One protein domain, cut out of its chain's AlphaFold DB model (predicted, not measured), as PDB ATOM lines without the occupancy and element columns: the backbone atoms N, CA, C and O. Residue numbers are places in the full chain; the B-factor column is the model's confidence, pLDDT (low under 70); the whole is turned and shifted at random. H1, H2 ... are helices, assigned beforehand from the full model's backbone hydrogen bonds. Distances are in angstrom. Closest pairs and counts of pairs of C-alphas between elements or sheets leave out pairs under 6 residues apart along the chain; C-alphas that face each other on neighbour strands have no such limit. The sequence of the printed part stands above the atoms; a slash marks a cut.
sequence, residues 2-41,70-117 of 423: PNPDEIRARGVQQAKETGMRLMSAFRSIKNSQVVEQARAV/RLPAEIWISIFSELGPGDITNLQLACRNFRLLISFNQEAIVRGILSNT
ATOM      1  N   PRO A   2     -42.244 -24.193  -1.595       55.41
ATOM      2  CA  PRO A   2     -41.794 -22.840  -1.913       55.41
ATOM      3  C   PRO A   2     -42.903 -21.833  -1.602       55.41
ATOM      4  O   PRO A   2     -44.086 -22.143  -1.768       55.41
ATOM      5  N   ASN A   3     -42.508 -20.660  -1.111       73.75
ATOM      6  CA  ASN A   3     -43.437 -19.600  -0.747       73.75
ATOM      7  C   ASN A   3     -44.237 -19.188  -2.008       73.75
ATOM      8  O   ASN A   3     -43.625 -18.968  -3.058       73.75
ATOM      9  N   PRO A   4     -45.582 -19.098  -1.956       60.59
ATOM     10  CA  PRO A   4     -46.401 -18.628  -3.077       60.59
ATOM     11  C   PRO A   4     -45.900 -17.322  -3.714       60.59
ATOM     12  O   PRO A   4     -45.989 -17.155  -4.934       60.59
ATOM     13  N   ASP A   5     -45.304 -16.436  -2.914       64.44
ATOM     14  CA  ASP A   5     -44.744 -15.172  -3.389       64.44
ATOM     15  C   ASP A   5     -43.456 -15.358  -4.205       64.44
ATOM     16  O   ASP A   5     -43.242 -14.648  -5.186       64.44
ATOM     17  N   GLU A   6     -42.640 -16.372  -3.900       59.97
ATOM     18  CA  GLU A   6     -41.459 -16.719  -4.705       59.97
ATOM     19  C   GLU A   6     -41.850 -17.319  -6.058       59.97
ATOM     20  O   GLU A   6     -41.215 -17.034  -7.076       59.97
ATOM     21  N   ILE A   7     -42.919 -18.123  -6.099       56.84
ATOM     22  CA  ILE A   7     -43.456 -18.673  -7.352       56.84
ATOM     23  C   ILE A   7     -43.976 -17.532  -8.233       56.84
ATOM     24  O   ILE A   7     -43.683 -17.484  -9.431       56.84
ATOM     25  N   ARG A   8     -44.695 -16.572  -7.635       54.69
ATOM     26  CA  ARG A   8     -45.187 -15.383  -8.339       54.69
ATOM     27  C   ARG A   8     -44.031 -14.508  -8.836       54.69
ATOM     28  O   ARG A   8     -44.050 -14.100  -9.996       54.69
ATOM     29  N   ALA A   9     -43.008 -14.275  -8.014       69.25
ATOM     30  CA  ALA A   9     -41.831 -13.493  -8.391       69.25
ATOM     31  C   ALA A   9     -41.056 -14.129  -9.557       69.25
ATOM     32  O   ALA A   9     -40.696 -13.435 -10.510       69.25
ATOM     33  N   ARG A  10     -40.875 -15.459  -9.547       66.56
ATOM     34  CA  ARG A  10     -40.254 -16.193 -10.664       66.56
ATOM     35  C   ARG A  10     -41.071 -16.086 -11.951       66.56
ATOM     36  O   ARG A  10     -40.491 -15.854 -13.009       66.56
ATOM     37  N   GLY A  11     -42.400 -16.178 -11.866       59.62
ATOM     38  CA  GLY A  11     -43.283 -16.003 -13.023       59.62
ATOM     39  C   GLY A  11     -43.195 -14.600 -13.638       59.62
ATOM     40  O   GLY A  11     -43.100 -14.461 -14.857       59.62
ATOM     41  N   VAL A  12     -43.152 -13.556 -12.803       62.25
ATOM     42  CA  VAL A  12     -43.003 -12.161 -13.259       62.25
ATOM     43  C   VAL A  12     -41.640 -11.930 -13.915       62.25
ATOM     44  O   VAL A  12     -41.563 -11.312 -14.979       62.25
ATOM     45  N   GLN A  13     -40.567 -12.460 -13.324       67.38
ATOM     46  CA  GLN A  13     -39.220 -12.331 -13.874       67.38
ATOM     47  C   GLN A  13     -39.087 -13.052 -15.223       67.38
ATOM     48  O   GLN A  13     -38.572 -12.477 -16.184       67.38
ATOM     49  N   GLN A  14     -39.643 -14.260 -15.340       60.38
ATOM     50  CA  GLN A  14     -39.663 -15.015 -16.592       60.38
ATOM     51  C   GLN A  14     -40.461 -14.283 -17.686       60.38
ATOM     52  O   GLN A  14     -40.020 -14.216 -18.837       60.38
ATOM     53  N   ALA A  15     -41.598 -13.669 -17.340       49.25
ATOM     54  CA  ALA A  15     -42.379 -12.861 -18.279       49.25
ATOM     55  C   ALA A  15     -41.604 -11.621 -18.763       49.25
ATOM     56  O   ALA A  15     -41.634 -11.295 -19.952       49.25
ATOM     57  N   LYS A  16     -40.860 -10.960 -17.867       64.69
ATOM     58  CA  LYS A  16     -40.018  -9.801 -18.196       64.69
ATOM     59  C   LYS A  16     -38.871 -10.173 -19.138       64.69
ATOM     60  O   LYS A  16     -38.649  -9.478 -20.128       64.69
ATOM     61  N   GLU A  17     -38.175 -11.277 -18.875       65.81
ATOM     62  CA  GLU A  17     -37.106 -11.784 -19.746       65.81
ATOM     63  C   GLU A  17     -37.634 -12.190 -21.125       65.81
ATOM     64  O   GLU A  17     -37.037 -11.833 -22.144       65.81
ATOM     65  N   THR A  18     -38.796 -12.845 -21.171       56.31
ATOM     66  CA  THR A  18     -39.482 -13.182 -22.430       56.31
ATOM     67  C   THR A  18     -39.840 -11.915 -23.215       56.31
ATOM     68  O   THR A  18     -39.576 -11.826 -24.413       56.31
ATOM     69  N   GLY A  19     -40.362 -10.889 -22.534       60.41
ATOM     70  CA  GLY A  19     -40.643  -9.582 -23.130       60.41
ATOM     71  C   GLY A  19     -39.393  -8.889 -23.684       60.41
ATOM     72  O   GLY A  19     -39.429  -8.354 -24.791       60.41
ATOM     73  N   MET A  20     -38.261  -8.936 -22.973       70.31
ATOM     74  CA  MET A  20     -36.997  -8.373 -23.464       70.31
ATOM     75  C   MET A  20     -36.461  -9.119 -24.690       70.31
ATOM     76  O   MET A  20     -35.988  -8.471 -25.626       70.31
ATOM     77  N   ARG A  21     -36.577 -10.454 -24.727       60.28
ATOM     78  CA  ARG A  21     -36.214 -11.260 -25.906       60.28
ATOM     79  C   ARG A  21     -37.086 -10.918 -27.107       60.28
ATOM     80  O   ARG A  21     -36.543 -10.648 -28.174       60.28
ATOM     81  N   LEU A  22     -38.403 -10.810 -26.913       53.50
ATOM     82  CA  LEU A  22     -39.336 -10.334 -27.938       53.50
ATOM     83  C   LEU A  22     -38.932  -8.948 -28.454       53.50
ATOM     84  O   LEU A  22     -38.815  -8.759 -29.657       53.50
ATOM     85  N   MET A  23     -38.645  -7.989 -27.571       58.81
ATOM     86  CA  MET A  23     -38.233  -6.634 -27.970       58.81
ATOM     87  C   MET A  23     -36.859  -6.584 -28.657       58.81
ATOM     88  O   MET A  23     -36.613  -5.695 -29.473       58.81
ATOM     89  N   SER A  24     -35.957  -7.514 -28.337       63.78
ATOM     90  CA  SER A  24     -34.690  -7.695 -29.051       63.78
ATOM     91  C   SER A  24     -34.927  -8.249 -30.459       63.78
ATOM     92  O   SER A  24     -34.440  -7.674 -31.430       63.78
ATOM     93  N   ALA A  25     -35.771  -9.277 -30.588       53.41
ATOM     94  CA  ALA A  25     -36.183  -9.831 -31.876       53.41
ATOM     95  C   ALA A  25     -36.897  -8.775 -32.739       53.41
ATOM     96  O   ALA A  25     -36.533  -8.581 -33.894       53.41
ATOM     97  N   PHE A  26     -37.819  -7.992 -32.166       50.97
ATOM     98  CA  PHE A  26     -38.454  -6.863 -32.852       50.97
ATOM     99  C   PHE A  26     -37.441  -5.821 -33.337       50.97
ATOM    100  O   PHE A  26     -37.620  -5.268 -34.420       50.97
ATOM    101  N   ARG A  27     -36.385  -5.531 -32.564       64.69
ATOM    102  CA  ARG A  27     -35.319  -4.604 -32.981       64.69
ATOM    103  C   ARG A  27     -34.459  -5.178 -34.102       64.69
ATOM    104  O   ARG A  27     -34.186  -4.454 -35.052       64.69
ATOM    105  N   SER A  28     -34.099  -6.456 -34.021       61.84
ATOM    106  CA  SER A  28     -33.384  -7.170 -35.085       61.84
ATOM    107  C   SER A  28     -34.189  -7.168 -36.392       61.84
ATOM    108  O   SER A  28     -33.683  -6.794 -37.446       61.84
ATOM    109  N   ILE A  29     -35.493  -7.445 -36.302       56.03
ATOM    110  CA  ILE A  29     -36.410  -7.486 -37.448       56.03
ATOM    111  C   ILE A  29     -36.669  -6.087 -38.014       56.03
ATOM    112  O   ILE A  29     -36.716  -5.923 -39.227       56.03
ATOM    113  N   LYS A  30     -36.760  -5.050 -37.172       53.38
ATOM    114  CA  LYS A  30     -36.882  -3.651 -37.624       53.38
ATOM    115  C   LYS A  30     -35.699  -3.204 -38.494       53.38
ATOM    116  O   LYS A  30     -35.885  -2.298 -39.303       53.38
ATOM    117  N   ASN A  31     -34.540  -3.841 -38.329       57.88
ATOM    118  CA  ASN A  31     -33.329  -3.607 -39.111       57.88
ATOM    119  C   ASN A  31     -33.134  -4.643 -40.234       57.88
ATOM    120  O   ASN A  31     -32.106  -4.622 -40.903       57.88
ATOM    121  N   SER A  32     -34.083  -5.565 -40.437       60.84
ATOM    122  CA  SER A  32     -33.990  -6.552 -41.508       60.84
ATOM    123  C   SER A  32     -34.425  -5.944 -42.840       60.84
ATOM    124  O   SER A  32     -35.388  -5.176 -42.931       60.84
ATOM    125  N   GLN A  33     -33.725  -6.350 -43.896       56.97
ATOM    126  CA  GLN A  33     -33.960  -5.924 -45.276       56.97
ATOM    127  C   GLN A  33     -35.407  -6.206 -45.742       56.97
ATOM    128  O   GLN A  33     -35.945  -5.492 -46.585       56.97
ATOM    129  N   VAL A  34     -36.077  -7.190 -45.128       51.22
ATOM    130  CA  VAL A  34     -37.482  -7.552 -45.385       51.22
ATOM    131  C   VAL A  34     -38.447  -6.471 -44.878       51.22
ATOM    132  O   VAL A  34     -39.450  -6.177 -45.527       51.22
ATOM    133  N   VAL A  35     -38.147  -5.825 -43.744       51.75
ATOM    134  CA  VAL A  35     -38.969  -4.728 -43.202       51.75
ATOM    135  C   VAL A  35     -38.777  -3.436 -43.995       51.75
ATOM    136  O   VAL A  35     -39.737  -2.679 -44.156       51.75
ATOM    137  N   GLU A  36     -37.585  -3.189 -44.542       56.75
ATOM    138  CA  GLU A  36     -37.362  -2.077 -45.474       56.75
ATOM    139  C   GLU A  36     -38.090  -2.285 -46.806       56.75
ATOM    140  O   GLU A  36     -38.775  -1.373 -47.274       56.75
ATOM    141  N   GLN A  37     -38.050  -3.499 -47.365       53.12
ATOM    142  CA  GLN A  37     -38.821  -3.851 -48.563       53.12
ATOM    143  C   GLN A  37     -40.335  -3.724 -48.329       53.12
ATOM    144  O   GLN A  37     -41.044  -3.163 -49.162       53.12
ATOM    145  N   ALA A  38     -40.844  -4.139 -47.163       46.28
ATOM    146  CA  ALA A  38     -42.251  -3.950 -46.806       46.28
ATOM    147  C   ALA A  38     -42.626  -2.461 -46.635       46.28
ATOM    148  O   ALA A  38     -43.703  -2.039 -47.066       46.28
ATOM    149  N   ARG A  39     -41.736  -1.636 -46.055       52.16
ATOM    150  CA  ARG A  39     -41.929  -0.177 -45.938       52.16
ATOM    151  C   ARG A  39     -41.964   0.536 -47.285       52.16
ATOM    152  O   ARG A  39     -42.665   1.536 -47.383       52.16
ATOM    153  N   ALA A  40     -41.259   0.036 -48.299       56.25
ATOM    154  CA  ALA A  40     -41.285   0.603 -49.646       56.25
ATOM    155  C   ALA A  40     -42.625   0.360 -50.376       56.25
ATOM    156  O   ALA A  40     -43.038   1.176 -51.195       56.25
ATOM    157  N   VAL A  41     -43.342  -0.723 -50.049       47.06
ATOM    158  CA  VAL A  41     -44.611  -1.114 -50.704       47.06
ATOM    159  C   VAL A  41     -45.845  -0.483 -50.029       47.06
ATOM    160  O   VAL A  41     -46.854  -0.201 -50.680       47.06
ATOM    161  N   ARG A  70     -51.407  -4.406 -36.414       79.69
ATOM    162  CA  ARG A  70     -51.151  -3.611 -37.628       79.69
ATOM    163  C   ARG A  70     -50.071  -4.211 -38.522       79.69
ATOM    164  O   ARG A  70     -49.885  -3.720 -39.628       79.69
ATOM    165  N   LEU A  71     -49.358  -5.237 -38.058       87.50
ATOM    166  CA  LEU A  71     -48.384  -5.928 -38.895       87.50
ATOM    167  C   LEU A  71     -49.085  -7.023 -39.717       87.50
ATOM    168  O   LEU A  71     -49.939  -7.720 -39.156       87.50
ATOM    169  N   PRO A  72     -48.721  -7.184 -41.002       92.88
ATOM    170  CA  PRO A  72     -49.136  -8.320 -41.820       92.88
ATOM    171  C   PRO A  72     -48.793  -9.665 -41.164       92.88
ATOM    172  O   PRO A  72     -47.863  -9.754 -40.353       92.88
ATOM    173  N   ALA A  73     -49.544 -10.715 -41.504       90.56
ATOM    174  CA  ALA A  73     -49.380 -12.041 -40.909       90.56
ATOM    175  C   ALA A  73     -47.975 -12.615 -41.157       90.56
ATOM    176  O   ALA A  73     -47.408 -13.252 -40.277       90.56
ATOM    177  N   GLU A  74     -47.381 -12.313 -42.307       94.44
ATOM    178  CA  GLU A  74     -46.055 -12.762 -42.735       94.44
ATOM    179  C   GLU A  74     -44.960 -12.259 -41.788       94.44
ATOM    180  O   GLU A  74     -44.062 -13.008 -41.404       94.44
ATOM    181  N   ILE A  75     -45.075 -11.003 -41.340       94.81
ATOM    182  CA  ILE A  75     -44.134 -10.412 -40.384       94.81
ATOM    183  C   ILE A  75     -44.259 -11.104 -39.028       94.81
ATOM    184  O   ILE A  75     -43.250 -11.411 -38.399       94.81
ATOM    185  N   TRP A  76     -45.481 -11.406 -38.585       94.69
ATOM    186  CA  TRP A  76     -45.694 -12.160 -37.350       94.69
ATOM    187  C   TRP A  76     -45.161 -13.584 -37.420       94.69
ATOM    188  O   TRP A  76     -44.562 -14.042 -36.453       94.69
ATOM    189  N   ILE A  77     -45.346 -14.271 -38.548       94.50
ATOM    190  CA  ILE A  77     -44.804 -15.617 -38.767       94.50
ATOM    191  C   ILE A  77     -43.280 -15.583 -38.671       94.50
ATOM    192  O   ILE A  77     -42.716 -16.401 -37.951       94.50
ATOM    193  N   SER A  78     -42.637 -14.603 -39.316       95.81
ATOM    194  CA  SER A  78     -41.186 -14.407 -39.232       95.81
ATOM    195  C   SER A  78     -40.725 -14.084 -37.807       95.81
ATOM    196  O   SER A  78     -39.731 -14.633 -37.351       95.81
ATOM    197  N   ILE A  79     -41.459 -13.258 -37.054       94.75
ATOM    198  CA  ILE A  79     -41.145 -13.019 -35.636       94.75
ATOM    199  C   ILE A  79     -41.244 -14.324 -34.847       94.75
ATOM    200  O   ILE A  79     -40.346 -14.647 -34.077       94.75
ATOM    201  N   PHE A  80     -42.329 -15.079 -35.022       95.31
ATOM    202  CA  PHE A  80     -42.561 -16.316 -34.282       95.31
ATOM    203  C   PHE A  80     -41.580 -17.428 -34.658       95.31
ATOM    204  O   PHE A  80     -41.296 -18.264 -33.802       95.31
ATOM    205  N   SER A  81     -41.027 -17.434 -35.875       94.88
ATOM    206  CA  SER A  81     -39.995 -18.399 -36.264       94.88
ATOM    207  C   SER A  81     -38.642 -18.176 -35.586       94.88
ATOM    208  O   SER A  81     -37.851 -19.110 -35.487       94.88
ATOM    209  N   GLU A  82     -38.382 -16.966 -35.085       94.56
ATOM    210  CA  GLU A  82     -37.183 -16.645 -34.297       94.56
ATOM    211  C   GLU A  82     -37.335 -16.993 -32.806       94.56
ATOM    212  O   GLU A  82     -36.385 -16.878 -32.029       94.56
ATOM    213  N   LEU A  83     -38.534 -17.390 -32.368       93.12
ATOM    214  CA  LEU A  83     -38.813 -17.663 -30.961       93.12
ATOM    215  C   LEU A  83     -38.526 -19.114 -30.575       93.12
ATOM    216  O   LEU A  83     -38.653 -20.050 -31.366       93.12
ATOM    217  N   GLY A  84     -38.201 -19.314 -29.296       89.44
ATOM    218  CA  GLY A  84     -38.067 -20.649 -28.737       89.44
ATOM    219  C   GLY A  84     -39.420 -21.377 -28.658       89.44
ATOM    220  O   GLY A  84     -40.459 -20.743 -28.463       89.44
ATOM    221  N   PRO A  85     -39.437 -22.726 -28.685       88.50
ATOM    222  CA  PRO A  85     -40.671 -23.510 -28.557       88.50
ATOM    223  C   PRO A  85     -41.500 -23.183 -27.303       88.50
ATOM    224  O   PRO A  85     -42.727 -23.226 -27.341       88.50
ATOM    225  N   GLY A  86     -40.843 -22.845 -26.186       88.75
ATOM    226  CA  GLY A  86     -41.521 -22.453 -24.945       88.75
ATOM    227  C   GLY A  86     -42.208 -21.087 -25.037       88.75
ATOM    228  O   GLY A  86     -43.312 -20.915 -24.522       88.75
ATOM    229  N   ASP A  87     -41.595 -20.142 -25.748       92.50
ATOM    230  CA  ASP A  87     -42.127 -18.788 -25.912       92.50
ATOM    231  C   ASP A  87     -43.409 -18.801 -26.752       92.50
ATOM    232  O   ASP A  87     -44.359 -18.082 -26.456       92.50
ATOM    233  N   ILE A  88     -43.482 -19.684 -27.750       92.56
ATOM    234  CA  ILE A  88     -44.667 -19.848 -28.603       92.56
ATOM    235  C   ILE A  88     -45.865 -20.334 -27.795       92.56
ATOM    236  O   ILE A  88     -46.954 -19.775 -27.923       92.56
ATOM    237  N   THR A  89     -45.672 -21.325 -26.923       88.75
ATOM    238  CA  THR A  89     -46.730 -21.792 -26.017       88.75
ATOM    239  C   THR A  89     -47.205 -20.656 -25.111       88.75
ATOM    240  O   THR A  89     -48.408 -20.435 -24.975       88.75
ATOM    241  N   ASN A  90     -46.280 -19.872 -24.550       91.44
ATOM    242  CA  ASN A  90     -46.629 -18.717 -23.720       91.44
ATOM    243  C   ASN A  90     -47.416 -17.657 -24.510       91.44
ATOM    244  O   ASN A  90     -48.399 -17.113 -24.006       91.44
ATOM    245  N   LEU A  91     -47.054 -17.403 -25.770       91.75
ATOM    246  CA  LEU A  91     -47.772 -16.470 -26.643       91.75
ATOM    247  C   LEU A  91     -49.182 -16.945 -27.000       91.75
ATOM    248  O   LEU A  91     -50.100 -16.124 -27.064       91.75
ATOM    249  N   GLN A  92     -49.386 -18.252 -27.186       91.31
ATOM    250  CA  GLN A  92     -50.723 -18.822 -27.383       91.31
ATOM    251  C   GLN A  92     -51.633 -18.604 -26.166       91.31
ATOM    252  O   GLN A  92     -52.847 -18.473 -26.327       91.31
ATOM    253  N   LEU A  93     -51.059 -18.559 -24.963       91.50
ATOM    254  CA  LEU A  93     -51.787 -18.294 -23.722       91.50
ATOM    255  C   LEU A  93     -51.985 -16.794 -23.462       91.50
ATOM    256  O   LEU A  93     -52.944 -16.416 -22.795       91.50
ATOM    257  N   ALA A  94     -51.118 -15.939 -24.009       92.62
ATOM    258  CA  ALA A  94     -51.139 -14.501 -23.754       92.62
ATOM    259  C   ALA A  94     -52.370 -13.792 -24.343       92.62
ATOM    260  O   ALA A  94     -52.942 -12.916 -23.695       92.62
ATOM    261  N   CYS A  95     -52.794 -14.133 -25.570       91.12
ATOM    262  CA  CYS A  95     -54.025 -13.573 -26.137       91.12
ATOM    263  C   CYS A  95     -54.679 -14.458 -27.211       91.12
ATOM    264  O   CYS A  95     -54.017 -15.201 -27.940       91.12
ATOM    265  N   ARG A  96     -56.006 -14.313 -27.367       91.56
ATOM    266  CA  ARG A  96     -56.804 -15.060 -28.356       91.56
ATOM    267  C   ARG A  96     -56.317 -14.841 -29.791       91.56
ATOM    268  O   ARG A  96     -56.303 -15.789 -30.568       91.56
ATOM    269  N   ASN A  97     -55.896 -13.626 -30.139       90.62
ATOM    270  CA  ASN A  97     -55.464 -13.332 -31.504       90.62
ATOM    271  C   ASN A  97     -54.133 -14.004 -31.853       90.62
ATOM    272  O   ASN A  97     -54.025 -14.569 -32.935       90.62
ATOM    273  N   PHE A  98     -53.147 -14.011 -30.947       92.94
ATOM    274  CA  PHE A  98     -51.915 -14.779 -31.148       92.94
ATOM    275  C   PHE A  98     -52.209 -16.267 -31.215       92.94
ATOM    276  O   PHE A  98     -51.707 -16.930 -32.111       92.94
ATOM    277  N   ARG A  99     -53.092 -16.788 -30.356       93.12
ATOM    278  CA  ARG A  99     -53.528 -18.183 -30.455       93.12
ATOM    279  C   ARG A  99     -54.076 -18.514 -31.840       93.12
ATOM    280  O   ARG A  99     -53.667 -19.524 -32.401       93.12
ATOM    281  N   LEU A 100     -54.965 -17.689 -32.394       92.19
ATOM    282  CA  LEU A 100     -55.505 -17.886 -33.742       92.19
ATOM    283  C   LEU A 100     -54.410 -17.773 -34.806       92.19
ATOM    284  O   LEU A 100     -54.250 -18.695 -35.595       92.19
ATOM    285  N   LEU A 101     -53.617 -16.701 -34.788       93.38
ATOM    286  CA  LEU A 101     -52.562 -16.457 -35.774       93.38
ATOM    287  C   LEU A 101     -51.531 -17.588 -35.799       93.38
ATOM    288  O   LEU A 101     -51.193 -18.097 -36.865       93.38
ATOM    289  N   ILE A 102     -51.088 -18.020 -34.620       93.81
ATOM    290  CA  ILE A 102     -50.193 -19.157 -34.453       93.81
ATOM    291  C   ILE A 102     -50.885 -20.431 -34.940       93.81
ATOM    292  O   ILE A 102     -50.266 -21.202 -35.655       93.81
ATOM    293  N   SER A 103     -52.158 -20.658 -34.594       91.69
ATOM    294  CA  SER A 103     -52.874 -21.886 -34.974       91.69
ATOM    295  C   SER A 103     -53.112 -22.016 -36.477       91.69
ATOM    296  O   SER A 103     -53.008 -23.119 -37.000       91.69
ATOM    297  N   PHE A 104     -53.377 -20.910 -37.172       93.31
ATOM    298  CA  PHE A 104     -53.528 -20.904 -38.627       93.31
ATOM    299  C   PHE A 104     -52.194 -21.053 -39.365       93.31
ATOM    300  O   PHE A 104     -52.172 -21.596 -40.463       93.31
ATOM    301  N   ASN A 105     -51.084 -20.618 -38.761       93.62
ATOM    302  CA  ASN A 105     -49.770 -20.590 -39.409       93.62
ATOM    303  C   ASN A 105     -48.742 -21.517 -38.744       93.62
ATOM    304  O   ASN A 105     -47.537 -21.290 -38.872       93.62
ATOM    305  N   GLN A 106     -49.188 -22.557 -38.025       92.81
ATOM    306  CA  GLN A 106     -48.290 -23.427 -37.250       92.81
ATOM    307  C   GLN A 106     -47.182 -24.018 -38.113       92.81
ATOM    308  O   GLN A 106     -46.036 -24.059 -37.684       92.81
ATOM    309  N   GLU A 107     -47.510 -24.440 -39.331       91.06
ATOM    310  CA  GLU A 107     -46.535 -25.068 -40.212       91.06
ATOM    311  C   GLU A 107     -45.399 -24.117 -40.597       91.06
ATOM    312  O   GLU A 107     -44.232 -24.476 -40.448       91.06
ATOM    313  N   ALA A 108     -45.725 -22.911 -41.071       92.56
ATOM    314  CA  ALA A 108     -44.721 -21.934 -41.484       92.56
ATOM    315  C   ALA A 108     -43.821 -21.538 -40.304       92.56
ATOM    316  O   ALA A 108     -42.599 -21.495 -40.440       92.56
ATOM    317  N   ILE A 109     -44.425 -21.349 -39.126       94.44
ATOM    318  CA  ILE A 109     -43.711 -21.046 -37.884       94.44
ATOM    319  C   ILE A 109     -42.766 -22.197 -37.513       94.44
ATOM    320  O   ILE A 109     -41.579 -21.970 -37.293       94.44
ATOM    321  N   VAL A 110     -43.258 -23.440 -37.477       93.44
ATOM    322  CA  VAL A 110     -42.445 -24.605 -37.094       93.44
ATOM    323  C   VAL A 110     -41.313 -24.839 -38.091       93.44
ATOM    324  O   VAL A 110     -40.194 -25.102 -37.660       93.44
ATOM    325  N   ARG A 111     -41.558 -24.706 -39.400       91.75
ATOM    326  CA  ARG A 111     -40.498 -24.813 -40.413       91.75
ATOM    327  C   ARG A 111     -39.417 -23.758 -40.208       91.75
ATOM    328  O   ARG A 111     -38.245 -24.116 -40.239       91.75
ATOM    329  N   GLY A 112     -39.802 -22.509 -39.941       93.75
ATOM    330  CA  GLY A 112     -38.849 -21.442 -39.642       93.75
ATOM    331  C   GLY A 112     -38.012 -21.726 -38.386       93.75
ATOM    332  O   GLY A 112     -36.801 -21.542 -38.380       93.75
ATOM    333  N   ILE A 113     -38.619 -22.283 -37.336       94.31
ATOM    334  CA  ILE A 113     -37.877 -22.655 -36.116       94.31
ATOM    335  C   ILE A 113     -36.906 -23.799 -36.387       94.31
ATOM    336  O   ILE A 113     -35.783 -23.786 -35.883       94.31
ATOM    337  N   LEU A 114     -37.332 -24.796 -37.168       93.50
ATOM    338  CA  LEU A 114     -36.476 -25.910 -37.561       93.50
ATOM    339  C   LEU A 114     -35.307 -25.433 -38.426       93.50
ATOM    340  O   LEU A 114     -34.192 -25.880 -38.186       93.50
ATOM    341  N   SER A 115     -35.520 -24.503 -39.364       92.12
ATOM    342  CA  SER A 115     -34.426 -23.938 -40.166       92.12
ATOM    343  C   SER A 115     -33.451 -23.110 -39.333       92.12
ATOM    344  O   SER A 115     -32.255 -23.128 -39.600       92.12
ATOM    345  N   ASN A 116     -33.945 -22.426 -38.300       92.12
ATOM    346  CA  ASN A 116     -33.121 -21.586 -37.430       92.12
ATOM    347  C   ASN A 116     -32.424 -22.374 -36.306       92.12
ATOM    348  O   ASN A 116     -31.522 -21.850 -35.655       92.12
ATOM    349  N   THR A 117     -32.835 -23.622 -36.049       92.94
ATOM    350  CA  THR A 117     -32.330 -24.434 -34.933       92.94
ATOM    351  C   THR A 117     -31.786 -25.781 -35.428       92.94
ATOM    352  O   THR A 117     -32.545 -26.758 -35.496       92.94
TER     353      THR A 117
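AT A GLANCE: This is residues 2 to 41 and 70 to 117 of the 423 residues of the protein "F-box domain-containing protein" of Ascobolus immersus RN42 (UniProt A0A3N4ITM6). One long helix, H1, makes the longest axis and runs past one side of a small cluster of four short helices, H3 to H6. Residues 2 to 14 stick out beyond the cluster, and the short helix H2 turns off at the other end of H1. The printed part has 88 residues with six named helices, H1 to H6 in chain order, and no named strand: the class is all helix. It is only just loose, close to compact, with a radius of gyration of the C-alphas of 14.9 A, and elongated, spanning 53 by 27 by 25 A.

IN THESE COORDINATES: H1, residues 4 to 30, begins at C-alpha 4 (-46.401, -18.628, -3.077) and is 38.8 A long. H2 is residues 33 to 41, 12.9 A. H3, residues 73 to 81, and H5, residues 96 to 104, are each 12.3 A long. H4, residues 85 to 94, is 14.6 A. H6, residues 106 to 116, is 15.3 A and ends at C-alpha 116 (-33.121, -21.586, -37.430).

HOW THE PARTS SIT: H1 and H3 only just touch, with 3 pairs of C-alphas within 8 A, through residues 25 to 29 of H1 alone; the closest C-alphas, of Ala 25 and Ile 79, are 7.0 A apart. H3 touches H6 at a steep tilt of 47 degrees, the same way; C-alphas 81 and 112 are closest, 4.7 A. H4 and H5 touch only at the corner, C-alphas 92 and 99 being closest at 4.2 A. H2 touches no helix. Every O i to N i+4 pair is within hydrogen-bond range in H1, H2, H3, H5 and H6; in H4, 5 of 6 are.

THE WHOLE: The C-alphas of Pro 2 and Val 41 are the two farthest apart, 53.5 A. Residues 42 to 69 are not printed, and C-alphas 41 and 70 are 14.8 A apart across the cut. The links printed whole are tight. The model's pLDDT is under 70 at residues 2, 4 to 19 and 21 to 41.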